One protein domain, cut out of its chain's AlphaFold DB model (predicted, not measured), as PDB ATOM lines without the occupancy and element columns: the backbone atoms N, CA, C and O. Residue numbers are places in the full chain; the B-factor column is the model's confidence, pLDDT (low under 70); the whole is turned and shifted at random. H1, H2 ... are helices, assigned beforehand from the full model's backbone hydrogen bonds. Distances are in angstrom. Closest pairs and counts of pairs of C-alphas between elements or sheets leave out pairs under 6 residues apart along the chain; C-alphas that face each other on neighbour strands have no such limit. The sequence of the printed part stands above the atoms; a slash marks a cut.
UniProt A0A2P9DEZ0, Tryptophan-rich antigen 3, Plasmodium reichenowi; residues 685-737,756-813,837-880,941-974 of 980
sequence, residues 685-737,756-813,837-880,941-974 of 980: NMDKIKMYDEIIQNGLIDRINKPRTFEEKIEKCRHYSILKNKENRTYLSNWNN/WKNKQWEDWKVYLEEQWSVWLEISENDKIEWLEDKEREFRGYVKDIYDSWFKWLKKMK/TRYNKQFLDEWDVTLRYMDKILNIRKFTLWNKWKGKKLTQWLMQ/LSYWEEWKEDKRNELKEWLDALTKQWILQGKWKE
ATOM      1  N   ASN A 685     104.485 168.935  75.470       72.00
ATOM      2  CA  ASN A 685     104.259 168.592  76.873       72.00
ATOM      3  C   ASN A 685     102.796 168.216  77.147       72.00
ATOM      4  O   ASN A 685     102.536 167.277  77.899       72.00
ATOM      5  N   MET A 686     101.828 168.890  76.519       71.69
ATOM      6  CA  MET A 686     100.409 168.536  76.648       71.69
ATOM      7  C   MET A 686     100.068 167.205  75.974       71.69
ATOM      8  O   MET A 686      99.225 166.472  76.489       71.69
ATOM      9  N   ASP A 687     100.714 166.867  74.864       76.12
ATOM     10  CA  ASP A 687     100.501 165.598  74.169       76.12
ATOM     11  C   ASP A 687     101.166 164.428  74.919       76.12
ATOM     12  O   ASP A 687     100.524 163.393  75.112       76.12
ATOM     13  N   LYS A 688     102.357 164.627  75.504       76.25
ATOM     14  CA  LYS A 688     102.966 163.682  76.464       76.25
ATOM     15  C   LYS A 688     102.085 163.476  77.702       76.25
ATOM     16  O   LYS A 688     101.873 162.341  78.124       76.25
ATOM     17  N   ILE A 689     101.525 164.547  78.273       76.12
ATOM     18  CA  ILE A 689     100.612 164.453  79.425       76.12
ATOM     19  C   ILE A 689      99.361 163.645  79.074       76.12
ATOM     20  O   ILE A 689      98.983 162.786  79.866       76.12
ATOM     21  N   LYS A 690      98.748 163.867  77.901       79.25
ATOM     22  CA  LYS A 690      97.593 163.072  77.446       79.25
ATOM     23  C   LYS A 690      97.941 161.596  77.291       79.25
ATOM     24  O   LYS A 690      97.163 160.756  77.723       79.25
ATOM     25  N   MET A 691      99.105 161.287  76.719       85.00
ATOM     26  CA  MET A 691      99.581 159.910  76.575       85.00
ATOM     27  C   MET A 691      99.695 159.216  77.941       85.00
ATOM     28  O   MET A 691      99.174 158.116  78.127       85.00
ATOM     29  N   TYR A 692     100.314 159.870  78.929       77.44
ATOM     30  CA  TYR A 692     100.397 159.316  80.284       77.44
ATOM     31  C   TYR A 692      99.033 159.247  80.975       77.44
ATOM     32  O   TYR A 692      98.751 158.265  81.659       77.44
ATOM     33  N   ASP A 693      98.164 160.242  80.771       78.06
ATOM     34  CA  ASP A 693      96.784 160.213  81.259       78.06
ATOM     35  C   ASP A 693      96.034 158.990  80.728       78.06
ATOM     36  O   ASP A 693      95.372 158.308  81.503       78.06
ATOM     37  N   GLU A 694      96.168 158.654  79.447       79.00
ATOM     38  CA  GLU A 694      95.542 157.461  78.876       79.00
ATOM     39  C   GLU A 694      96.042 156.173  79.543       79.00
ATOM     40  O   GLU A 694      95.225 155.333  79.920       79.00
ATOM     41  N   ILE A 695      97.352 156.023  79.764       75.50
ATOM     42  CA  ILE A 695      97.932 154.862  80.467       75.50
ATOM     43  C   ILE A 695      97.394 154.772  81.901       75.50
ATOM     44  O   ILE A 695      96.959 153.707  82.352       75.50
ATOM     45  N   ILE A 696      97.362 155.900  82.612       77.62
ATOM     46  CA  ILE A 696      96.924 155.959  84.007       77.62
ATOM     47  C   ILE A 696      95.433 155.653  84.114       77.62
ATOM     48  O   ILE A 696      95.043 154.814  84.929       77.62
ATOM     49  N   GLN A 697      94.607 156.273  83.269       77.00
ATOM     50  CA  GLN A 697      93.176 155.993  83.203       77.00
ATOM     51  C   GLN A 697      92.922 154.539  82.798       77.00
ATOM     52  O   GLN A 697      92.088 153.894  83.414       77.00
ATOM     53  N   ASN A 698      93.678 153.957  81.866       73.88
ATOM     54  CA  ASN A 698      93.557 152.538  81.508       73.88
ATOM     55  C   ASN A 698      93.892 151.578  82.662       73.88
ATOM     56  O   ASN A 698      93.314 150.487  82.730       73.88
ATOM     57  N   GLY A 699      94.797 151.968  83.565       69.19
ATOM     58  CA  GLY A 699      95.081 151.235  84.802       69.19
ATOM     59  C   GLY A 699      94.016 151.420  85.891       69.19
ATOM     60  O   GLY A 699      93.759 150.483  86.648       69.19
ATOM     61  N   LEU A 700      93.374 152.596  85.941       65.56
ATOM     62  CA  LEU A 700      92.320 152.964  86.903       65.56
ATOM     63  C   LEU A 700      90.905 152.556  86.472       65.56
ATOM     64  O   LEU A 700      90.005 152.476  87.313       65.56
ATOM     65  N   ILE A 701      90.685 152.324  85.178       62.00
ATOM     66  CA  ILE A 701      89.437 151.773  84.667       62.00
ATOM     67  C   ILE A 701      89.297 150.372  85.260       62.00
ATOM     68  O   ILE A 701      90.110 149.482  85.002       62.00
ATOM     69  N   ASP A 702      88.203 150.157  85.992       51.62
ATOM     70  CA  ASP A 702      87.658 148.819  86.181       51.62
ATOM     71  C   ASP A 702      87.342 148.282  84.781       51.62
ATOM     72  O   ASP A 702      86.256 148.498  84.237       51.62
ATOM     73  N   ARG A 703      88.299 147.590  84.150       48.62
ATOM     74  CA  ARG A 703      88.077 146.844  82.905       48.62
ATOM     75  C   ARG A 703      87.255 145.588  83.214       48.62
ATOM     76  O   ARG A 703      87.606 144.478  82.850       48.62
ATOM     77  N   ILE A 704      86.103 145.784  83.852       41.16
ATOM     78  CA  ILE A 704      84.942 144.897  83.774       41.16
ATOM     79  C   ILE A 704      83.998 145.429  82.679       41.16
ATOM     80  O   ILE A 704      82.784 145.304  82.751       41.16
ATOM     81  N   ASN A 705      84.552 146.003  81.609       39.50
ATOM     82  CA  ASN A 705      84.022 145.738  80.280       39.50
ATOM     83  C   ASN A 705      84.944 144.678  79.691       39.50
ATOM     84  O   ASN A 705      86.057 144.966  79.258       39.50
ATOM     85  N   LYS A 706      84.494 143.431  79.828       37.16
ATOM     86  CA  LYS A 706      85.216 142.203  79.506       37.16
ATOM     87  C   LYS A 706      85.952 142.321  78.156       37.16
ATOM     88  O   LYS A 706      85.351 142.785  77.185       37.16
ATOM     89  N   PRO A 707      87.220 141.885  78.049       32.78
ATOM     90  CA  PRO A 707      87.900 141.842  76.762       32.78
ATOM     91  C   PRO A 707      87.149 140.874  75.838       32.78
ATOM     92  O   PRO A 707      87.044 139.684  76.139       32.78
ATOM     93  N   ARG A 708      86.638 141.373  74.708       31.97
ATOM     94  CA  ARG A 708      85.803 140.621  73.747       31.97
ATOM     95  C   ARG A 708      86.488 139.342  73.223       31.97
ATOM     96  O   ARG A 708      85.832 138.347  72.947       31.97
ATOM     97  N   THR A 709      87.818 139.336  73.158       32.72
ATOM     98  CA  THR A 709      88.651 138.190  72.749       32.72
ATOM     99  C   THR A 709      88.830 137.132  73.845       32.72
ATOM    100  O   THR A 709      88.923 135.941  73.542       32.72
ATOM    101  N   PHE A 710      88.837 137.539  75.119       36.81
ATOM    102  CA  PHE A 710      88.831 136.622  76.263       36.81
ATOM    103  C   PHE A 710      87.422 136.048  76.481       36.81
ATOM    104  O   PHE A 710      87.281 134.863  76.771       36.81
ATOM    105  N   GLU A 711      86.378 136.847  76.216       37.69
ATOM    106  CA  GLU A 711      84.975 136.414  76.183       37.69
ATOM    107  C   GLU A 711      84.717 135.338  75.133       37.69
ATOM    108  O   GLU A 711      84.122 134.329  75.473       37.69
ATOM    109  N   GLU A 712      85.207 135.453  73.897       40.66
ATOM    110  CA  GLU A 712      84.971 134.397  72.900       40.66
ATOM    111  C   GLU A 712      85.610 133.055  73.280       40.66
ATOM    112  O   GLU A 712      85.020 132.001  73.029       40.66
ATOM    113  N   LYS A 713      86.797 133.066  73.906       41.12
ATOM    114  CA  LYS A 713      87.446 131.846  74.415       41.12
ATOM    115  C   LYS A 713      86.714 131.302  75.646       41.12
ATOM    116  O   LYS A 713      86.397 130.114  75.675       41.12
ATOM    117  N   ILE A 714      86.365 132.153  76.614       40.66
ATOM    118  CA  ILE A 714      85.612 131.774  77.822       40.66
ATOM    119  C   ILE A 714      84.204 131.304  77.486       40.66
ATOM    120  O   ILE A 714      83.736 130.344  78.079       40.66
ATOM    121  N   GLU A 715      83.504 131.952  76.569       38.81
ATOM    122  CA  GLU A 715      82.127 131.641  76.212       38.81
ATOM    123  C   GLU A 715      82.075 130.369  75.372       38.81
ATOM    124  O   GLU A 715      81.220 129.527  75.626       38.81
ATOM    125  N   LYS A 716      83.067 130.118  74.505       41.56
ATOM    126  CA  LYS A 716      83.261 128.794  73.893       41.56
ATOM    127  C   LYS A 716      83.558 127.723  74.949       41.56
ATOM    128  O   LYS A 716      82.911 126.678  74.922       41.56
ATOM    129  N   CYS A 717      84.438 127.973  75.923       36.25
ATOM    130  CA  CYS A 717      84.745 127.026  77.006       36.25
ATOM    131  C   CYS A 717      83.559 126.787  77.959       36.25
ATOM    132  O   CYS A 717      83.271 125.641  78.306       36.25
ATOM    133  N   ARG A 718      82.819 127.831  78.349       34.97
ATOM    134  CA  ARG A 718      81.610 127.771  79.190       34.97
ATOM    135  C   ARG A 718      80.462 127.104  78.442       34.97
ATOM    136  O   ARG A 718      79.775 126.273  79.017       34.97
ATOM    137  N   HIS A 719      80.263 127.395  77.159       38.03
ATOM    138  CA  HIS A 719      79.216 126.764  76.355       38.03
ATOM    139  C   HIS A 719      79.516 125.278  76.116       38.03
ATOM    140  O   HIS A 719      78.632 124.441  76.300       38.03
ATOM    141  N   TYR A 720      80.773 124.931  75.820       38.22
ATOM    142  CA  TYR A 720      81.219 123.544  75.669       38.22
ATOM    143  C   TYR A 720      81.099 122.760  76.988       38.22
ATOM    144  O   TYR A 720      80.531 121.669  77.008       38.22
ATOM    145  N   SER A 721      81.516 123.346  78.115       36.38
ATOM    146  CA  SER A 721      81.406 122.718  79.442       36.38
ATOM    147  C   SER A 721      79.973 122.674  79.983       36.38
ATOM    148  O   SER A 721      79.629 121.733  80.690       36.38
ATOM    149  N   ILE A 722      79.085 123.616  79.647       38.50
ATOM    150  CA  ILE A 722      77.659 123.567  80.026       38.50
ATOM    151  C   ILE A 722      76.900 122.516  79.207       38.50
ATOM    152  O   ILE A 722      76.060 121.809  79.771       38.50
ATOM    153  N   LEU A 723      77.184 122.385  77.905       38.91
ATOM    154  CA  LEU A 723      76.606 121.340  77.052       38.91
ATOM    155  C   LEU A 723      77.069 119.950  77.507       38.91
ATOM    156  O   LEU A 723      76.231 119.089  77.781       38.91
ATOM    157  N   LYS A 724      78.373 119.783  77.747       37.00
ATOM    158  CA  LYS A 724      78.951 118.540  78.266       37.00
ATOM    159  C   LYS A 724      78.500 118.236  79.699       37.00
ATOM    160  O   LYS A 724      78.198 117.092  80.012       37.00
ATOM    161  N   ASN A 725      78.320 119.237  80.568       36.53
ATOM    162  CA  ASN A 725      77.735 119.046  81.906       36.53
ATOM    163  C   ASN A 725      76.233 118.718  81.885       36.53
ATOM    164  O   ASN A 725      75.751 118.056  82.805       36.53
ATOM    165  N   LYS A 726      75.468 119.165  80.880       39.28
ATOM    166  CA  LYS A 726      74.064 118.754  80.699       39.28
ATOM    167  C   LYS A 726      73.967 117.297  80.253       39.28
ATOM    168  O   LYS A 726      73.156 116.576  80.825       39.28
ATOM    169  N   GLU A 727      74.823 116.861  79.332       39.22
ATOM    170  CA  GLU A 727      74.942 115.451  78.932       39.22
ATOM    171  C   GLU A 727      75.488 114.582  80.080       39.22
ATOM    172  O   GLU A 727      74.969 113.499  80.348       39.22
ATOM    173  N   ASN A 728      76.435 115.096  80.871       35.50
ATOM    174  CA  ASN A 728      76.999 114.405  82.033       35.50
ATOM    175  C   ASN A 728      76.094 114.408  83.268       35.50
ATOM    176  O   ASN A 728      76.235 113.518  84.102       35.50
ATOM    177  N   ARG A 729      75.124 115.328  83.407       32.03
ATOM    178  CA  ARG A 729      74.122 115.294  84.498       32.03
ATOM    179  C   ARG A 729      73.254 114.039  84.456       32.03
ATOM    180  O   ARG A 729      72.840 113.573  85.514       32.03
ATOM    181  N   THR A 730      73.014 113.490  83.270       35.06
ATOM    182  CA  THR A 730      72.326 112.207  83.072       35.06
ATOM    183  C   THR A 730      73.183 111.000  83.481       35.06
ATOM    184  O   THR A 730      72.632 110.009  83.953       35.06
ATOM    185  N   TYR A 731      74.518 111.109  83.425       36.38
ATOM    186  CA  TYR A 731      75.469 110.080  83.885       36.38
ATOM    187  C   TYR A 731      75.904 110.252  85.360       36.38
ATOM    188  O   TYR A 731      76.285 109.286  86.024       36.38
ATOM    189  N   LEU A 732      75.794 111.461  85.927       36.56
ATOM    190  CA  LEU A 732      76.246 111.813  87.285       36.56
ATOM    191  C   LEU A 732      75.462 111.118  88.414       36.56
ATOM    192  O   LEU A 732      75.926 111.104  89.557       36.56
ATOM    193  N   SER A 733      74.275 110.573  88.129       39.75
ATOM    194  CA  SER A 733      73.364 110.015  89.136       39.75
ATOM    195  C   SER A 733      73.325 108.488  89.229       39.75
ATOM    196  O   SER A 733      72.652 107.991  90.129       39.75
ATOM    197  N   ASN A 734      73.997 107.731  88.352       45.06
ATOM    198  CA  ASN A 734      73.560 106.349  88.101       45.06
ATOM    199  C   ASN A 734      74.419 105.186  88.615       45.06
ATOM    200  O   ASN A 734      73.877 104.087  88.647       45.06
ATOM    201  N   TRP A 735      75.643 105.367  89.132       51.47
ATOM    202  CA  TRP A 735      76.362 104.206  89.705       51.47
ATOM    203  C   TRP A 735      75.626 103.601  90.920       51.47
ATOM    204  O   TRP A 735      75.555 102.392  91.083       51.47
ATOM    205  N   ASN A 736      74.984 104.438  91.743       47.50
ATOM    206  CA  ASN A 736      74.239 103.983  92.925       47.50
ATOM    207  C   ASN A 736      72.789 103.532  92.628       47.50
ATOM    208  O   ASN A 736      72.054 103.227  93.571       47.50
ATOM    209  N   ASN A 737      72.344 103.540  91.363       41.94
ATOM    210  CA  ASN A 737      70.955 103.230  90.993       41.94
ATOM    211  C   ASN A 737      70.752 101.821  90.426       41.94
ATOM    212  O   ASN A 737      69.606 101.368  90.369       41.94
ATOM    213  N   TRP A 756      83.063  88.509  88.983       85.25
ATOM    214  CA  TRP A 756      82.134  89.635  89.015       85.25
ATOM    215  C   TRP A 756      82.673  90.798  89.861       85.25
ATOM    216  O   TRP A 756      82.656  91.935  89.396       85.25
ATOM    217  N   LYS A 757      83.237  90.536  91.049       83.50
ATOM    218  CA  LYS A 757      83.844  91.582  91.901       83.50
ATOM    219  C   LYS A 757      85.011  92.291  91.215       83.50
ATOM    220  O   LYS A 757      85.111  93.512  91.287       83.50
ATOM    221  N   ASN A 758      85.869  91.537  90.527       83.56
ATOM    222  CA  ASN A 758      86.967  92.116  89.754       83.56
ATOM    223  C   ASN A 758      86.444  92.964  88.590       83.56
ATOM    224  O   ASN A 758      86.937  94.066  88.375       83.56
ATOM    225  N   LYS A 759      85.405  92.499  87.888       85.56
ATOM    226  CA  LYS A 759      84.762  93.272  86.821       85.56
ATOM    227  C   LYS A 759      84.193  94.596  87.339       85.56
ATOM    228  O   LYS A 759      84.404  95.621  86.711       85.56
ATOM    229  N   GLN A 760      83.557  94.602  88.512       82.19
ATOM    230  CA  GLN A 760      83.040  95.833  89.125       82.19
ATOM    231  C   GLN A 760      84.134  96.877  89.381       82.19
ATOM    232  O   GLN A 760      83.876  98.071  89.259       82.19
ATOM    233  N   TRP A 761      85.350  96.444  89.727       87.19
ATOM    234  CA  TRP A 761      86.488  97.349  89.883       87.19
ATOM    235  C   TRP A 761      86.963  97.918  88.544       87.19
ATOM    236  O   TRP A 761      87.218  99.116  88.447       87.19
ATOM    237  N   GLU A 762      87.038  97.086  87.503       86.62
ATOM    238  CA  GLU A 762      87.373  97.540  86.147       86.62
ATOM    239  C   GLU A 762      86.335  98.538  85.611       86.62
ATOM    240  O   GLU A 762      86.702  99.620  85.153       86.62
ATOM    241  N   ASP A 763      85.045  98.233  85.764       85.56
ATOM    242  CA  ASP A 763      83.942  99.114  85.369       85.56
ATOM    243  C   ASP A 763      84.002 100.448  86.143       85.56
ATOM    244  O   ASP A 763      83.829 101.529  85.571       85.56
ATOM    245  N   TRP A 764      84.324 100.401  87.442       86.62
ATOM    246  CA  TRP A 764      84.492 101.606  88.253       86.62
ATOM    247  C   TRP A 764      85.700 102.449  87.832       86.62
ATOM    248  O   TRP A 764      85.608 103.675  87.871       86.62
ATOM    249  N   LYS A 765      86.810 101.837  87.398       87.44
ATOM    250  CA  LYS A 765      87.971 102.571  86.861       87.44
ATOM    251  C   LYS A 765      87.625 103.318  85.574       87.44
ATOM    252  O   LYS A 765      88.027 104.469  85.431       87.44
ATOM    253  N   VAL A 766      86.848 102.709  84.675       86.31
ATOM    254  CA  VAL A 766      86.363 103.381  83.453       86.31
ATOM    255  C   VAL A 766      85.476 104.572  83.816       86.31
ATOM    256  O   VAL A 766      85.730 105.691  83.374       86.31
ATOM    257  N   TYR A 767      84.506 104.366  84.710       86.38
ATOM    258  CA  TYR A 767      83.670 105.449  85.232       86.38
ATOM    259  C   TYR A 767      84.503 106.560  85.894       86.38
ATOM    260  O   TYR A 767      84.244 107.748  85.705       86.38
ATOM    261  N   LEU A 768      85.511 106.198  86.686       86.56
ATOM    262  CA  LEU A 768      86.387 107.149  87.362       86.56
ATOM    263  C   LEU A 768      87.147 108.029  86.362       86.56
ATOM    264  O   LEU A 768      87.281 109.229  86.608       86.56
ATOM    265  N   GLU A 769      87.598 107.455  85.249       87.38
ATOM    266  CA  GLU A 769      88.320 108.164  84.195       87.38
ATOM    267  C   GLU A 769      87.441 109.230  83.522       87.38
ATOM    268  O   GLU A 769      87.840 110.391  83.420       87.38
ATOM    269  N   GLU A 770      86.194 108.890  83.185       84.44
ATOM    270  CA  GLU A 770      85.217 109.853  82.656       84.44
ATOM    271  C   GLU A 770      84.939 110.982  83.656       84.44
ATOM    272  O   GLU A 770      84.883 112.166  83.314       84.44
ATOM    273  N   GLN A 771      84.793 110.630  84.935       81.00
ATOM    274  CA  GLN A 771      84.549 111.600  85.997       81.00
ATOM    275  C   GLN A 771      85.752 112.504  86.260       81.00
ATOM    276  O   GLN A 771      85.565 113.638  86.710       81.00
ATOM    277  N   TRP A 772      86.967 112.017  86.020       85.19
ATOM    278  CA  TRP A 772      88.179 112.818  86.107       85.19
ATOM    279  C   TRP A 772      88.217 113.869  84.997       85.19
ATOM    280  O   TRP A 772      88.488 115.031  85.289       85.19
ATOM    281  N   SER A 773      87.826 113.521  83.765       81.19
ATOM    282  CA  SER A 773      87.690 114.500  82.676       81.19
ATOM    283  C   SER A 773      86.690 115.614  83.007       81.19
ATOM    284  O   SER A 773      86.969 116.784  82.766       81.19
ATOM    285  N   VAL A 774      85.550 115.281  83.625       80.75
ATOM    286  CA  VAL A 774      84.579 116.294  84.095       80.75
ATOM    287  C   VAL A 774      85.166 117.165  85.204       80.75
ATOM    288  O   VAL A 774      84.916 118.367  85.263       80.75
ATOM    289  N   TRP A 775      85.942 116.570  86.110       81.94
ATOM    290  CA  TRP A 775      86.589 117.322  87.178       81.94
ATOM    291  C   TRP A 775      87.639 118.298  86.647       81.94
ATOM    292  O   TRP A 775      87.687 119.418  87.147       81.94
ATOM    293  N   LEU A 776      88.414 117.923  85.624       79.19
ATOM    294  CA  LEU A 776      89.349 118.837  84.963       79.19
ATOM    295  C   LEU A 776      88.635 120.079  84.420       79.19
ATOM    296  O   LEU A 776      89.092 121.191  84.650       79.19
ATOM    297  N   GLU A 777      87.472 119.916  83.787       75.44
ATOM    298  CA  GLU A 777      86.683 121.052  83.288       75.44
ATOM    299  C   GLU A 777      86.165 121.956  84.415       75.44
ATOM    300  O   GLU A 777      86.130 123.178  84.285       75.44
ATOM    301  N   ILE A 778      85.754 121.371  85.543       72.81
ATOM    302  CA  ILE A 778      85.344 122.140  86.726       72.81
ATOM    303  C   ILE A 778      86.547 122.872  87.335       72.81
ATOM    304  O   ILE A 778      86.404 124.019  87.751       72.81
ATOM    305  N   SER A 779      87.712 122.225  87.374       74.00
ATOM    306  CA  SER A 779      88.960 122.813  87.866       74.00
ATOM    307  C   SER A 779      89.402 123.995  87.003       74.00
ATOM    308  O   SER A 779      89.791 125.026  87.543       74.00
ATOM    309  N   GLU A 780      89.267 123.898  85.678       73.00
ATOM    310  CA  GLU A 780      89.597 125.001  84.768       73.00
ATOM    311  C   GLU A 780      88.651 126.199  84.960       73.00
ATOM    312  O   GLU A 780      89.080 127.349  84.958       73.00
ATOM    313  N   ASN A 781      87.362 125.949  85.211       73.75
ATOM    314  CA  ASN A 781      86.420 127.019  85.550       73.75
ATOM    315  C   ASN A 781      86.760 127.696  86.894       73.75
ATOM    316  O   ASN A 781      86.675 128.919  86.988       73.75
ATOM    317  N   ASP A 782      87.172 126.926  87.909       74.56
ATOM    318  CA  ASP A 782      87.621 127.448  89.215       74.56
ATOM    319  C   ASP A 782      88.864 128.341  89.073       74.56
ATOM    320  O   ASP A 782      88.974 129.377  89.729       74.56
ATOM    321  N   LYS A 783      89.776 127.971  88.166       76.75
ATOM    322  CA  LYS A 783      90.955 128.763  87.798       76.75
ATOM    323  C   LYS A 783      90.583 130.081  87.122       76.75
ATOM    324  O   LYS A 783      91.147 131.111  87.478       76.75
ATOM    325  N   ILE A 784      89.637 130.072  86.182       75.75
ATOM    326  CA  ILE A 784      89.164 131.306  85.530       75.75
ATOM    327  C   ILE A 784      88.541 132.246  86.565       75.75
ATOM    328  O   ILE A 784      88.875 133.425  86.599       75.75
ATOM    329  N   GLU A 785      87.684 131.725  87.446       78.31
ATOM    330  CA  GLU A 785      87.070 132.515  88.520       78.31
ATOM    331  C   GLU A 785      88.126 133.103  89.469       78.31
ATOM    332  O   GLU A 785      88.025 134.262  89.873       78.31
ATOM    333  N   TRP A 786      89.168 132.332  89.794       81.56
ATOM    334  CA  TRP A 786      90.302 132.811  90.584       81.56
ATOM    335  C   TRP A 786      91.041 133.965  89.902       81.56
ATOM    336  O   TRP A 786      91.293 134.981  90.545       81.56
ATOM    337  N   LEU A 787      91.356 133.843  88.609       81.62
ATOM    338  CA  LEU A 787      92.027 134.907  87.857       81.62
ATOM    339  C   LEU A 787      91.160 136.168  87.758       81.62
ATOM    340  O   LEU A 787      91.670 137.267  87.950       81.62
ATOM    341  N   GLU A 788      89.851 136.022  87.534       79.56
ATOM    342  CA  GLU A 788      88.908 137.150  87.541       79.56
ATOM    343  C   GLU A 788      88.887 137.870  88.901       79.56
ATOM    344  O   GLU A 788      88.751 139.093  88.956       79.56
ATOM    345  N   ASP A 789      89.009 137.133  90.007       81.62
ATOM    346  CA  ASP A 789      89.092 137.706  91.354       81.62
ATOM    347  C   ASP A 789      90.420 138.420  91.604       81.62
ATOM    348  O   ASP A 789      90.438 139.531  92.134       81.62
ATOM    349  N   LYS A 790      91.533 137.836  91.150       85.19
ATOM    350  CA  LYS A 790      92.861 138.451  91.289       85.19
ATOM    351  C   LYS A 790      93.058 139.667  90.411       85.19
ATOM    352  O   LYS A 790      93.698 140.620  90.849       85.19
ATOM    353  N   GLU A 791      92.426 139.697  89.248       85.06
ATOM    354  CA  GLU A 791      92.357 140.903  88.434       85.06
ATOM    355  C   GLU A 791      91.662 142.042  89.194       85.06
ATOM    356  O   GLU A 791      92.163 143.163  89.203       85.06
ATOM    357  N   ARG A 792      90.558 141.773  89.906       81.12
ATOM    358  CA  ARG A 792      89.884 142.795  90.728       81.12
ATOM    359  C   ARG A 792      90.754 143.284  91.882       81.12
ATOM    360  O   ARG A 792      90.800 144.485  92.131       81.12
ATOM    361  N   GLU A 793      91.437 142.374  92.575       83.19
ATOM    362  CA  GLU A 793      92.370 142.746  93.648       83.19
ATOM    363  C   GLU A 793      93.513 143.626  93.120       83.19
ATOM    364  O   GLU A 793      93.835 144.635  93.742       83.19
ATOM    365  N   PHE A 794      94.069 143.303  91.948       87.12
ATOM    366  CA  PHE A 794      95.099 144.118  91.299       87.12
ATOM    367  C   PHE A 794      94.594 145.523  90.942       87.12
ATOM    368  O   PHE A 794      95.243 146.514  91.270       87.12
ATOM    369  N   ARG A 795      93.411 145.640  90.325       85.56
ATOM    370  CA  ARG A 795      92.813 146.948  89.989       85.56
ATOM    371  C   ARG A 795      92.526 147.780  91.236       85.56
ATOM    372  O   ARG A 795      92.805 148.978  91.256       85.56
ATOM    373  N   GLY A 796      92.016 147.140  92.290       83.31
ATOM    374  CA  GLY A 796      91.826 147.766  93.597       83.31
ATOM    375  C   GLY A 796      93.138 148.304  94.167       83.31
ATOM    376  O   GLY A 796      93.186 149.450  94.601       83.31
ATOM    377  N   TYR A 797      94.215 147.523  94.069       87.62
ATOM    378  CA  TYR A 797      95.545 147.929  94.509       87.62
ATOM    379  C   TYR A 797      96.084 149.136  93.725       87.62
ATOM    380  O   TYR A 797      96.490 150.121  94.336       87.62
ATOM    381  N   VAL A 798      96.010 149.125  92.389       85.88
ATOM    382  CA  VAL A 798      96.414 150.270  91.543       85.88
ATOM    383  C   VAL A 798      95.648 151.542  91.927       85.88
ATOM    384  O   VAL A 798      96.228 152.624  92.060       85.88
ATOM    385  N   LYS A 799      94.343 151.415  92.177       85.50
ATOM    386  CA  LYS A 799      93.507 152.525  92.640       85.50
ATOM    387  C   LYS A 799      93.902 153.017  94.033       85.50
ATOM    388  O   LYS A 799      93.967 154.225  94.255       85.50
ATOM    389  N   ASP A 800      94.200 152.107  94.955       83.94
ATOM    390  CA  ASP A 800      94.649 152.455  96.302       83.94
ATOM    391  C   ASP A 800      95.990 153.197  96.278       83.94
ATOM    392  O   ASP A 800      96.140 154.168  97.024       83.94
ATOM    393  N   ILE A 801      96.923 152.819  95.394       85.12
ATOM    394  CA  ILE A 801      98.175 153.562  95.166       85.12
ATOM    395  C   ILE A 801      97.854 154.996  94.749       85.12
ATOM    396  O   ILE A 801      98.332 155.942  95.381       85.12
ATOM    397  N   TYR A 802      97.013 155.168  93.728       82.81
ATOM    398  CA  TYR A 802      96.628 156.489  93.230       82.81
ATOM    399  C   TYR A 802      96.012 157.360  94.336       82.81
ATOM    400  O   TYR A 802      96.431 158.499  94.552       82.81
ATOM    401  N   ASP A 803      95.071 156.805  95.102       82.50
ATOM    402  CA  ASP A 803      94.396 157.503  96.198       82.50
ATOM    403  C   ASP A 803      95.323 157.771  97.397       82.50
ATOM    404  O   ASP A 803      95.127 158.749  98.133       82.50
ATOM    405  N   SER A 804      96.325 156.915  97.627       80.88
ATOM    406  CA  SER A 804      97.257 157.022  98.758       80.88
ATOM    407  C   SER A 804      98.047 158.327  98.719       80.88
ATOM    408  O   SER A 804      98.181 158.988  99.754       80.88
ATOM    409  N   TRP A 805      98.463 158.761  97.527       78.06
ATOM    410  CA  TRP A 805      99.156 160.028  97.336       78.06
ATOM    411  C   TRP A 805      98.288 161.214  97.750       78.06
ATOM    412  O   TRP A 805      98.734 162.059  98.521       78.06
ATOM    413  N   PHE A 806      97.020 161.266  97.333       78.38
ATOM    414  CA  PHE A 806      96.126 162.369  97.703       78.38
ATOM    415  C   PHE A 806      95.785 162.371  99.196       78.38
ATOM    416  O   PHE A 806      95.691 163.440  99.810       78.38
ATOM    417  N   LYS A 807      95.633 161.190  99.809       79.94
ATOM    418  CA  LYS A 807      95.447 161.057 101.265       79.94
ATOM    419  C   LYS A 807      96.672 161.572 102.020       79.94
ATOM    420  O   LYS A 807      96.521 162.353 102.961       79.94
ATOM    421  N   TRP A 808      97.869 161.182 101.587       78.94
ATOM    422  CA  TRP A 808      99.132 161.657 102.148       78.94
ATOM    423  C   TRP A 808      99.305 163.167 101.953       78.94
ATOM    424  O   TRP A 808      99.568 163.879 102.920       78.94
ATOM    425  N   LEU A 809      99.044 163.678 100.747       72.44
ATOM    426  CA  LEU A 809      99.108 165.098 100.402       72.44
ATOM    427  C   LEU A 809      98.185 165.928 101.301       72.44
ATOM    428  O   LEU A 809      98.591 166.958 101.836       72.44
ATOM    429  N   LYS A 810      96.948 165.467 101.513       78.25
ATOM    430  CA  LYS A 810      95.972 166.123 102.393       78.25
ATOM    431  C   LYS A 810      96.432 166.129 103.852       78.25
ATOM    432  O   LYS A 810      96.318 167.162 104.510       78.25
ATOM    433  N   LYS A 811      96.960 165.003 104.340       75.75
ATOM    434  CA  LYS A 811      97.516 164.882 105.696       75.75
ATOM    435  C   LYS A 811      98.685 165.848 105.893       75.75
ATOM    436  O   LYS A 811      98.664 166.643 106.828       75.75
ATOM    437  N   MET A 812      99.636 165.859 104.965       69.12
ATOM    438  CA  MET A 812     100.794 166.750 105.026       69.12
ATOM    439  C   MET A 812     100.389 168.226 104.969       69.12
ATOM    440  O   MET A 812     100.872 169.011 105.782       69.12
ATOM    441  N   LYS A 813      99.436 168.605 104.101       68.94
ATOM    442  CA  LYS A 813      98.866 169.967 104.062       68.94
ATOM    443  C   LYS A 813      98.220 170.379 105.398       68.94
ATOM    444  O   LYS A 813      98.272 171.552 105.743       68.94
ATOM    445  N   THR A 837     112.897 155.924  92.982       78.75
ATOM    446  CA  THR A 837     113.688 155.043  93.862       78.75
ATOM    447  C   THR A 837     112.946 154.564  95.103       78.75
ATOM    448  O   THR A 837     113.249 153.483  95.618       78.75
ATOM    449  N   ARG A 838     112.000 155.354  95.624       80.50
ATOM    450  CA  ARG A 838     111.349 155.078  96.911       80.50
ATOM    451  C   ARG A 838     109.864 154.803  96.767       80.50
ATOM    452  O   ARG A 838     109.403 153.808  97.318       80.50
ATOM    453  N   TYR A 839     109.137 155.649  96.045       82.00
ATOM    454  CA  TYR A 839     107.696 155.474  95.856       82.00
ATOM    455  C   TYR A 839     107.404 154.217  95.024       82.00
ATOM    456  O   TYR A 839     106.730 153.311  95.508       82.00
ATOM    457  N   ASN A 840     107.991 154.106  93.827       84.50
ATOM    458  CA  ASN A 840     107.768 152.960  92.943       84.50
ATOM    459  C   ASN A 840     108.246 151.658  93.586       84.50
ATOM    460  O   ASN A 840     107.514 150.670  93.620       84.50
ATOM    461  N   LYS A 841     109.449 151.677  94.171       84.62
ATOM    462  CA  LYS A 841     110.020 150.512  94.851       84.62
ATOM    463  C   LYS A 841     109.127 149.994  95.978       84.62
ATOM    464  O   LYS A 841     108.911 148.791  96.056       84.62
ATOM    465  N   GLN A 842     108.584 150.880  96.814       85.38
ATOM    466  CA  GLN A 842     107.707 150.475  97.911       85.38
ATOM    467  C   GLN A 842     106.500 149.674  97.398       85.38
ATOM    468  O   GLN A 842     106.224 148.593  97.913       85.38
ATOM    469  N   PHE A 843     105.807 150.170  96.373       85.81
ATOM    470  CA  PHE A 843     104.611 149.500  95.859       85.81
ATOM    471  C   PHE A 843     104.916 148.237  95.051       85.81
ATOM    472  O   PHE A 843     104.112 147.302  95.064       85.81
ATOM    473  N   LEU A 844     106.066 148.169  94.382       87.31
ATOM    474  CA  LEU A 844     106.528 146.937  93.743       87.31
ATOM    475  C   LEU A 844     106.858 145.863  94.792       87.31
ATOM    476  O   LEU A 844     106.387 144.733  94.674       87.31
ATOM    477  N   ASP A 845     107.571 146.223  95.864       85.75
ATOM    478  CA  ASP A 845     107.911 145.302  96.958       85.75
ATOM    479  C   ASP A 845     106.648 144.804  97.697       85.75
ATOM    480  O   ASP A 845     106.524 143.613  98.007       85.75
ATOM    481  N   GLU A 846     105.680 145.691  97.960       86.88
ATOM    482  CA  GLU A 846     104.378 145.344  98.553       86.88
ATOM    483  C   GLU A 846     103.563 144.401  97.647       86.88
ATOM    484  O   GLU A 846     102.974 143.418  98.123       86.88
ATOM    485  N   TRP A 847     103.569 144.640  96.333       90.38
ATOM    486  CA  TRP A 847     102.908 143.762  95.366       90.38
ATOM    487  C   TRP A 847     103.565 142.381  95.317       90.38
ATOM    488  O   TRP A 847     102.878 141.360  95.379       90.38
ATOM    489  N   ASP A 848     104.893 142.318  95.330       87.19
ATOM    490  CA  ASP A 848     105.654 141.070  95.360       87.19
ATOM    491  C   ASP A 848     105.366 140.226  96.611       87.19
ATOM    492  O   ASP A 848     105.261 138.994  96.537       87.19
ATOM    493  N   VAL A 849     105.208 140.864  97.776       85.06
ATOM    494  CA  VAL A 849     104.750 140.192  99.006       85.06
ATOM    495  C   VAL A 849     103.349 139.615  98.811       85.06
ATOM    496  O   VAL A 849     103.094 138.468  99.197       85.06
ATOM    497  N   THR A 850     102.459 140.387  98.194       86.06
ATOM    498  CA  THR A 850     101.076 139.982  97.931       86.06
ATOM    499  C   THR A 850     101.028 138.782  96.984       86.06
ATOM    500  O   THR A 850     100.360 137.792  97.291       86.06
ATOM    501  N   LEU A 851     101.816 138.783  95.907       86.25
ATOM    502  CA  LEU A 851     101.929 137.657  94.977       86.25
ATOM    503  C   LEU A 851     102.397 136.370  95.672       86.25
ATOM    504  O   LEU A 851     101.779 135.319  95.495       86.25
ATOM    505  N   ARG A 852     103.402 136.447  96.559       83.75
ATOM    506  CA  ARG A 852     103.849 135.286  97.359       83.75
ATOM    507  C   ARG A 852     102.754 134.737  98.274       83.75
ATOM    508  O   ARG A 852     102.709 133.536  98.554       83.75
ATOM    509  N   TYR A 853     101.887 135.602  98.796       81.75
ATOM    510  CA  TYR A 853     100.733 135.171  99.582       81.75
ATOM    511  C   TYR A 853      99.677 134.493  98.697       81.75
ATOM    512  O   TYR A 853      99.155 133.435  99.064       81.75
ATOM    513  N   MET A 854      99.418 135.039  97.507       83.81
ATOM    514  CA  MET A 854      98.507 134.447  96.525       83.81
ATOM    515  C   MET A 854      98.983 133.065  96.046       83.81
ATOM    516  O   MET A 854      98.159 132.152  95.984       83.81
ATOM    517  N   ASP A 855     100.288 132.865  95.823       83.81
ATOM    518  CA  ASP A 855     100.888 131.559  95.486       83.81
ATOM    519  C   ASP A 855     100.514 130.484  96.518       83.81
ATOM    520  O   ASP A 855     100.069 129.379  96.188       83.81
ATOM    521  N   LYS A 856     100.646 130.821  97.806       80.12
ATOM    522  CA  LYS A 856     100.306 129.912  98.907       80.12
ATOM    523  C   LYS A 856      98.820 129.568  98.905       80.12
ATOM    524  O   LYS A 856      98.469 128.401  99.085       80.12
ATOM    525  N   ILE A 857      97.947 130.553  98.696       77.56
ATOM    526  CA  ILE A 857      96.499 130.318  98.652       77.56
ATOM    527  C   ILE A 857      96.131 129.421  97.472       77.56
ATOM    528  O   ILE A 857      95.366 128.471  97.658       77.56
ATOM    529  N   LEU A 858      96.681 129.686  96.286       80.12
ATOM    530  CA  LEU A 858      96.411 128.900  95.087       80.12
ATOM    531  C   LEU A 858      96.803 127.432  95.299       80.12
ATOM    532  O   LEU A 858      95.995 126.535  95.051       80.12
ATOM    533  N   ASN A 859      97.989 127.181  95.857       76.44
ATOM    534  CA  ASN A 859      98.451 125.829  96.178       76.44
ATOM    535  C   ASN A 859      97.540 125.121  97.194       76.44
ATOM    536  O   ASN A 859      97.151 123.967  96.991       76.44
ATOM    537  N   ILE A 860      97.126 125.817  98.258       73.81
ATOM    538  CA  ILE A 860      96.179 125.277  99.246       73.81
ATOM    539  C   ILE A 860      94.835 124.947  98.587       73.81
ATOM    540  O   ILE A 860      94.257 123.888  98.862       73.81
ATOM    541  N   ARG A 861      94.327 125.828  97.722       75.75
ATOM    542  CA  ARG A 861      93.051 125.654  97.018       75.75
ATOM    543  C   ARG A 861      93.096 124.432  96.104       75.75
ATOM    544  O   ARG A 861      92.245 123.554  96.263       75.75
ATOM    545  N   LYS A 862      94.123 124.320  95.253       74.94
ATOM    546  CA  LYS A 862      94.355 123.173  94.353       74.94
ATOM    547  C   LYS A 862      94.399 121.856  95.126       74.94
ATOM    548  O   LYS A 862      93.619 120.937  94.860       74.94
ATOM    549  N   PHE A 863      95.231 121.795  96.166       71.94
ATOM    550  CA  PHE A 863      95.356 120.608  97.012       71.94
ATOM    551  C   PHE A 863      94.028 120.237  97.684       71.94
ATOM    552  O   PHE A 863      93.636 119.068  97.733       71.94
ATOM    553  N   THR A 864      93.292 121.232  98.177       70.31
ATOM    554  CA  THR A 864      92.001 121.027  98.842       70.31
ATOM    555  C   THR A 864      90.935 120.511  97.876       70.31
ATOM    556  O   THR A 864      90.195 119.588  98.233       70.31
ATOM    557  N   LEU A 865      90.847 121.073  96.666       72.50
ATOM    558  CA  LEU A 865      89.887 120.664  95.640       72.50
ATOM    559  C   LEU A 865      90.141 119.211  95.213       72.50
ATOM    560  O   LEU A 865      89.223 118.383  95.257       72.50
ATOM    561  N   TRP A 866      91.401 118.883  94.913       78.81
ATOM    562  CA  TRP A 866      91.834 117.535  94.547       78.81
ATOM    563  C   TRP A 866      91.547 116.513  95.651       78.81
ATOM    564  O   TRP A 866      90.946 115.464  95.406       78.81
ATOM    565  N   ASN A 867      91.903 116.827  96.901       75.06
ATOM    566  CA  ASN A 867      91.683 115.925  98.032       75.06
ATOM    567  C   ASN A 867      90.204 115.673  98.318       75.06
ATOM    568  O   ASN A 867      89.815 114.532  98.583       75.06
ATOM    569  N   LYS A 868      89.369 116.715  98.250       74.12
ATOM    570  CA  LYS A 868      87.918 116.576  98.418       74.12
ATOM    571  C   LYS A 868      87.326 115.690  97.326       74.12
ATOM    572  O   LYS A 868      86.517 114.813  97.635       74.12
ATOM    573  N   TRP A 869      87.730 115.891  96.073       80.69
ATOM    574  CA  TRP A 869      87.214 115.115  94.951       80.69
ATOM    575  C   TRP A 869      87.634 113.644  95.031       80.69
ATOM    576  O   TRP A 869      86.763 112.770  95.068       80.69
ATOM    577  N   LYS A 870      88.936 113.355  95.168       78.06
ATOM    578  CA  LYS A 870      89.426 111.969  95.241       78.06
ATOM    579  C   LYS A 870      88.887 111.236  96.472       78.06
ATOM    580  O   LYS A 870      88.489 110.079  96.377       78.06
ATOM    581  N   GLY A 871      88.776 111.927  97.612       68.50
ATOM    582  CA  GLY A 871      88.169 111.379  98.825       68.50
ATOM    583  C   GLY A 871      86.698 111.011  98.622       68.50
ATOM    584  O   GLY A 871      86.271 109.929  99.026       68.50
ATOM    585  N   LYS A 872      85.927 111.863  97.934       74.56
ATOM    586  CA  LYS A 872      84.528 111.582  97.582       74.56
ATOM    587  C   LYS A 872      84.407 110.376  96.649       74.56
ATOM    588  O   LYS A 872      83.556 109.528  96.896       74.56
ATOM    589  N   LYS A 873      85.247 110.277  95.614       80.06
ATOM    590  CA  LYS A 873      85.230 109.154  94.662       80.06
ATOM    591  C   LYS A 873      85.611 107.832  95.323       80.06
ATOM    592  O   LYS A 873      84.865 106.866  95.200       80.06
ATOM    593  N   LEU A 874      86.676 107.814  96.125       77.19
ATOM    594  CA  LEU A 874      87.041 106.629  96.905       77.19
ATOM    595  C   LEU A 874      85.917 106.213  97.859       77.19
ATOM    596  O   LEU A 874      85.591 105.036  97.962       77.19
ATOM    597  N   THR A 875      85.281 107.180  98.523       68.50
ATOM    598  CA  THR A 875      84.146 106.902  99.413       68.50
ATOM    599  C   THR A 875      82.983 106.264  98.652       68.50
ATOM    600  O   THR A 875      82.373 105.330  99.159       68.50
ATOM    601  N   GLN A 876      82.697 106.710  97.424       72.06
ATOM    602  CA  GLN A 876      81.664 106.097  96.578       72.06
ATOM    603  C   GLN A 876      81.963 104.622  96.262       72.06
ATOM    604  O   GLN A 876      81.043 103.810  96.298       72.06
ATOM    605  N   TRP A 877      83.225 104.258  96.011       79.50
ATOM    606  CA  TRP A 877      83.632 102.859  95.812       79.50
ATOM    607  C   TRP A 877      83.566 102.025  97.095       79.50
ATOM    608  O   TRP A 877      83.060 100.906  97.106       79.50
ATOM    609  N   LEU A 878      84.052 102.571  98.211       69.38
ATOM    610  CA  LEU A 878      84.056 101.855  99.488       69.38
ATOM    611  C   LEU A 878      82.642 101.647 100.050       69.38
ATOM    612  O   LEU A 878      82.416 100.710 100.806       69.38
ATOM    613  N   MET A 879      81.684 102.501  99.679       69.19
ATOM    614  CA  MET A 879      80.296 102.436 100.150       69.19
ATOM    615  C   MET A 879      79.379 101.539  99.305       69.19
ATOM    616  O   MET A 879      78.163 101.602  99.475       69.19
ATOM    617  N   GLN A 880      79.919 100.705  98.413       71.19
ATOM    618  CA  GLN A 880      79.103  99.731  97.687       71.19
ATOM    619  C   GLN A 880      78.498  98.699  98.649       71.19
ATOM    620  O   GLN A 880      79.209  98.109  99.463       71.19
ATOM    621  N   LEU A 941     100.674 125.567  86.304       57.88
ATOM    622  CA  LEU A 941     101.761 126.447  86.736       57.88
ATOM    623  C   LEU A 941     102.095 127.506  85.677       57.88
ATOM    624  O   LEU A 941     102.289 128.658  86.040       57.88
ATOM    625  N   SER A 942     102.084 127.163  84.384       65.75
ATOM    626  CA  SER A 942     102.535 128.080  83.324       65.75
ATOM    627  C   SER A 942     101.702 129.365  83.237       65.75
ATOM    628  O   SER A 942     102.256 130.454  83.194       65.75
ATOM    629  N   TYR A 943     100.373 129.250  83.297       70.38
ATOM    630  CA  TYR A 943      99.462 130.393  83.141       70.38
ATOM    631  C   TYR A 943      99.446 131.353  84.334       70.38
ATOM    632  O   TYR A 943      99.178 132.540  84.180       70.38
ATOM    633  N   TRP A 944      99.662 130.840  85.548       83.12
ATOM    634  CA  TRP A 944      99.701 131.686  86.740       83.12
ATOM    635  C   TRP A 944     101.010 132.473  86.813       83.12
ATOM    636  O   TRP A 944     100.991 133.637  87.204       83.12
ATOM    637  N   GLU A 945     102.127 131.866  86.406       81.12
ATOM    638  CA  GLU A 945     103.396 132.587  86.273       81.12
ATOM    639  C   GLU A 945     103.317 133.667  85.189       81.12
ATOM    640  O   GLU A 945     103.712 134.798  85.454       81.12
ATOM    641  N   GLU A 946     102.715 133.363  84.032       83.12
ATOM    642  CA  GLU A 946     102.463 134.343  82.962       83.12
ATOM    643  C   GLU A 946     101.624 135.525  83.473       83.12
ATOM    644  O   GLU A 946     102.056 136.669  83.386       83.12
ATOM    645  N   TRP A 947     100.492 135.261  84.141       87.56
ATOM    646  CA  TRP A 947      99.667 136.329  84.719       87.56
ATOM    647  C   TRP A 947     100.433 137.173  85.749       87.56
ATOM    648  O   TRP A 947     100.283 138.392  85.782       87.56
ATOM    649  N   LYS A 948     101.264 136.561  86.605       87.06
ATOM    650  CA  LYS A 948     102.069 137.309  87.584       87.06
ATOM    651  C   LYS A 948     103.069 138.236  86.903       87.06
ATOM    652  O   LYS A 948     103.243 139.361  87.369       87.06
ATOM    653  N   GLU A 949     103.730 137.754  85.859       87.25
ATOM    654  CA  GLU A 949     104.707 138.535  85.107       87.25
ATOM    655  C   GLU A 949     104.029 139.699  84.380       87.25
ATOM    656  O   GLU A 949     104.425 140.851  84.565       87.25
ATOM    657  N   ASP A 950     102.917 139.429  83.695       87.62
ATOM    658  CA  ASP A 950     102.098 140.446  83.035       87.62
ATOM    659  C   ASP A 950     101.680 141.553  84.008       87.62
ATOM    660  O   ASP A 950     101.821 142.739  83.710       87.62
ATOM    661  N   LYS A 951     101.204 141.197  85.211       88.12
ATOM    662  CA  LYS A 951     100.764 142.191  86.206       88.12
ATOM    663  C   LYS A 951     101.911 142.973  86.827       88.12
ATOM    664  O   LYS A 951     101.722 144.138  87.173       88.12
ATOM    665  N   ARG A 952     103.093 142.371  86.991       88.94
ATOM    666  CA  ARG A 952     104.283 143.109  87.443       88.94
ATOM    667  C   ARG A 952     104.703 144.140  86.409       88.94
ATOM    668  O   ARG A 952     105.008 145.268  86.788       88.94
ATOM    669  N   ASN A 953     104.703 143.767  85.134       88.56
ATOM    670  CA  ASN A 953     105.082 144.670  84.053       88.56
ATOM    671  C   ASN A 953     104.043 145.782  83.880       88.56
ATOM    672  O   ASN A 953     104.415 146.952  83.881       88.56
ATOM    673  N   GLU A 954     102.750 145.448  83.933       88.44
ATOM    674  CA  GLU A 954     101.667 146.439  83.934       88.44
ATOM    675  C   GLU A 954     101.794 147.440  85.100       88.44
ATOM    676  O   GLU A 954     101.614 148.642  84.912       88.44
ATOM    677  N   LEU A 955     102.138 146.979  86.309       89.62
ATOM    678  CA  LEU A 955     102.338 147.864  87.462       89.62
ATOM    679  C   LEU A 955     103.561 148.775  87.297       89.62
ATOM    680  O   LEU A 955     103.485 149.953  87.643       89.62
ATOM    681  N   LYS A 956     104.678 148.247  86.781       89.50
ATOM    682  CA  LYS A 956     105.899 149.030  86.523       89.50
ATOM    683  C   LYS A 956     105.635 150.136  85.504       89.50
ATOM    684  O   LYS A 956     105.942 151.290  85.788       89.50
ATOM    685  N   GLU A 957     105.026 149.796  84.370       89.19
ATOM    686  CA  GLU A 957     104.670 150.756  83.318       89.19
ATOM    687  C   GLU A 957     103.710 151.828  83.840       89.19
ATOM    688  O   GLU A 957     103.896 153.019  83.590       89.19
ATOM    689  N   TRP A 958     102.704 151.425  84.622       90.12
ATOM    690  CA  TRP A 958     101.738 152.359  85.191       90.12
ATOM    691  C   TRP A 958     102.373 153.315  86.214       90.12
ATOM    692  O   TRP A 958     102.082 154.511  86.195       90.12
ATOM    693  N   LEU A 959     103.261 152.822  87.085       87.81
ATOM    694  CA  LEU A 959     103.988 153.645  88.062       87.81
ATOM    695  C   LEU A 959     104.962 154.624  87.394       87.81
ATOM    696  O   LEU A 959     105.083 155.772  87.831       87.81
ATOM    697  N   ASP A 960     105.634 154.191  86.328       87.75
ATOM    698  CA  ASP A 960     106.524 155.035  85.532       87.75
ATOM    699  C   ASP A 960     105.743 156.158  84.827       87.75
ATOM    700  O   ASP A 960     106.066 157.338  84.985       87.75
ATOM    701  N   ALA A 961     104.635 155.819  84.159       85.44
ATOM    702  CA  ALA A 961     103.735 156.797  83.549       85.44
ATOM    703  C   ALA A 961     103.183 157.798  84.579       85.44
ATOM    704  O   ALA A 961     103.171 159.005  84.329       85.44
ATOM    705  N   LEU A 962     102.778 157.319  85.762       85.50
ATOM    706  CA  LEU A 962     102.307 158.160  86.864       85.50
ATOM    707  C   LEU A 962     103.386 159.140  87.335       85.50
ATOM    708  O   LEU A 962     103.109 160.330  87.510       85.50
ATOM    709  N   THR A 963     104.612 158.649  87.511       85.88
ATOM    710  CA  THR A 963     105.763 159.451  87.939       85.88
ATOM    711  C   THR A 963     106.060 160.548  86.923       85.88
ATOM    712  O   THR A 963     106.067 161.731  87.274       85.88
ATOM    713  N   LYS A 964     106.208 160.179  85.646       86.38
ATOM    714  CA  LYS A 964     106.475 161.112  84.543       86.38
ATOM    715  C   LYS A 964     105.383 162.171  84.428       86.38
ATOM    716  O   LYS A 964     105.683 163.359  84.310       86.38
ATOM    717  N   GLN A 965     104.117 161.775  84.553       84.94
ATOM    718  CA  GLN A 965     102.998 162.710  84.531       84.94
ATOM    719  C   GLN A 965     103.039 163.703  85.704       84.94
ATOM    720  O   GLN A 965     102.833 164.901  85.509       84.94
ATOM    721  N   TRP A 966     103.279 163.234  86.930       84.44
ATOM    722  CA  TRP A 966     103.294 164.098  88.115       84.44
ATOM    723  C   TRP A 966     104.468 165.075  88.127       84.44
ATOM    724  O   TRP A 966     104.303 166.198  88.621       84.44
ATOM    725  N   ILE A 967     105.614 164.678  87.568       83.62
ATOM    726  CA  ILE A 967     106.760 165.563  87.343       83.62
ATOM    727  C   ILE A 967     106.416 166.623  86.292       83.62
ATOM    728  O   ILE A 967     106.472 167.809  86.620       83.62
ATOM    729  N   LEU A 968     105.931 166.226  85.106       82.75
ATOM    730  CA  LEU A 968     105.560 167.145  84.014       82.75
ATOM    731  C   LEU A 968     104.475 168.154  84.417       82.75
ATOM    732  O   LEU A 968     104.564 169.340  84.107       82.75
ATOM    733  N   GLN A 969     103.453 167.708  85.149       79.31
ATOM    734  CA  GLN A 969     102.397 168.589  85.665       79.31
ATOM    735  C   GLN A 969     102.866 169.453  86.845       79.31
ATOM    736  O   GLN A 969     102.129 170.325  87.311       79.31
ATOM    737  N   GLY A 970     104.068 169.204  87.370       76.81
ATOM    738  CA  GLY A 970     104.597 169.886  88.540       76.81
ATOM    739  C   GLY A 970     103.721 169.698  89.775       76.81
ATOM    740  O   GLY A 970     103.616 170.624  90.575       76.81
ATOM    741  N   LYS A 971     103.073 168.536  89.959       72.69
ATOM    742  CA  LYS A 971     102.176 168.299  91.111       72.69
ATOM    743  C   LYS A 971     102.885 168.457  92.451       72.69
ATOM    744  O   LYS A 971     102.287 168.910  93.423       72.69
ATOM    745  N   TRP A 972     104.177 168.153  92.494       71.12
ATOM    746  CA  TRP A 972     105.033 168.413  93.650       71.12
ATOM    747  C   TRP A 972     105.087 169.909  94.016       71.12
ATOM    748  O   TRP A 972     105.204 170.247  95.190       71.12
ATOM    749  N   LYS A 973     104.894 170.833  93.063       71.69
ATOM    750  CA  LYS A 973     104.834 172.284  93.325       71.69
ATOM    751  C   LYS A 973     103.613 172.672  94.160       71.69
ATOM    752  O   LYS A 973     103.656 173.704  94.825       71.69
ATOM    753  N   GLU A 974     102.552 171.859  94.214       68.19
ATOM    754  CA  GLU A 974     101.425 172.077  95.140       68.19
ATOM    755  C   GLU A 974     101.809 171.921  96.620       68.19
ATOM    756  O   GLU A 974     101.080 172.388  97.497       68.19
TER     757      GLU A 974
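AT A GLANCE: This is residues 685 to 737, 756 to 813, 837 to 880 and 941 to 974 of the 980 residues of the protein "Tryptophan-rich antigen 3" of Plasmodium reichenowi (UniProt A0A2P9DEZ0). The domain is a long, slender rod of helices strung along H3, which runs nearly its whole length, with H4 running back beside it. H5 and H1 pack side by side at the end of the rod where H3 ends, while H2 lies loosely near H3 farther along and touches no helix; residues 705 to 713, of which 708 to 713 belong to H2, stick out. The printed part has 189 residues with five named helices, H1 to H5 in chain order, and no named strand; the class is all helix. It is only just loose, close to extended, with a radius of gyration of the C-alphas of 24.3 A and spans of 86 by 31 by 26 A.

HOW THE PARTS SIT: H3, residues 756 to 813, has a kink of 27 degrees near residue 802. H3 and H4, residues 837 to 878, only just touch, with 3 pairs of C-alphas within 8 A, the closest those of Ile 801 and Phe 843, 7.6 A apart; they run opposite ways at a shallow tilt of 21 degrees. H5, residues 941 to 968, touches H4 with residues 948 to 960 alone, opposite ways at a shallow tilt of 22 degrees; the closest C-alphas, of Asn 840 and Leu 959, are 6.2 A apart. H3, H4 and H5 form an up and down bundle, each helix running against the one before it. H1, residues 685 to 700, touches H5, closest at the C-alphas of Tyr 692 and Ala 961, 5.3 A apart, at a tilt of 37 degrees, only just steep. H1 touches H3 with residues 699 to 700 alone; the closest C-alphas, of Leu 700 and Lys 799, are 5.9 A apart. H2, residues 708 to 731, is close to H3 but not clearly touching, the closest C-alphas being those of Ser 721 and Glu 777, 6.7 A apart. H2 is apart from H1, H4 and H5. Each O i to N i+4 pair is within hydrogen-bond range in H1 and H5, against 17 of 20 in H2, 52 of 54 in H3 and 37 of 38 in H4.

IN THESE COORDINATES: H3 is 83.4 A long, from C-alpha 756 at (82.134, 89.635, 89.015) to C-alpha 813 at (98.866, 169.967, 104.062). H4 measures 61.1 A, H5 41.0 A, H2 33.8 A and H1 22.1 A. H1 begins at C-alpha 685, at (104.259, 168.592, 76.873).

THE WHOLE: The C-alphas farthest apart, of Trp 756 and Lys 973, are 85.8 A apart. Residues 738 to 755, 814 to 836 and 881 to 940 are not printed, with C-alpha gaps of 17.7, 23.4 and 36.7 A across the cuts. The link from H1 to H2 is short. Mean pLDDT of the printed part is 72.3; residues 699 to 737 are under 70, and H2 has a mean of 37.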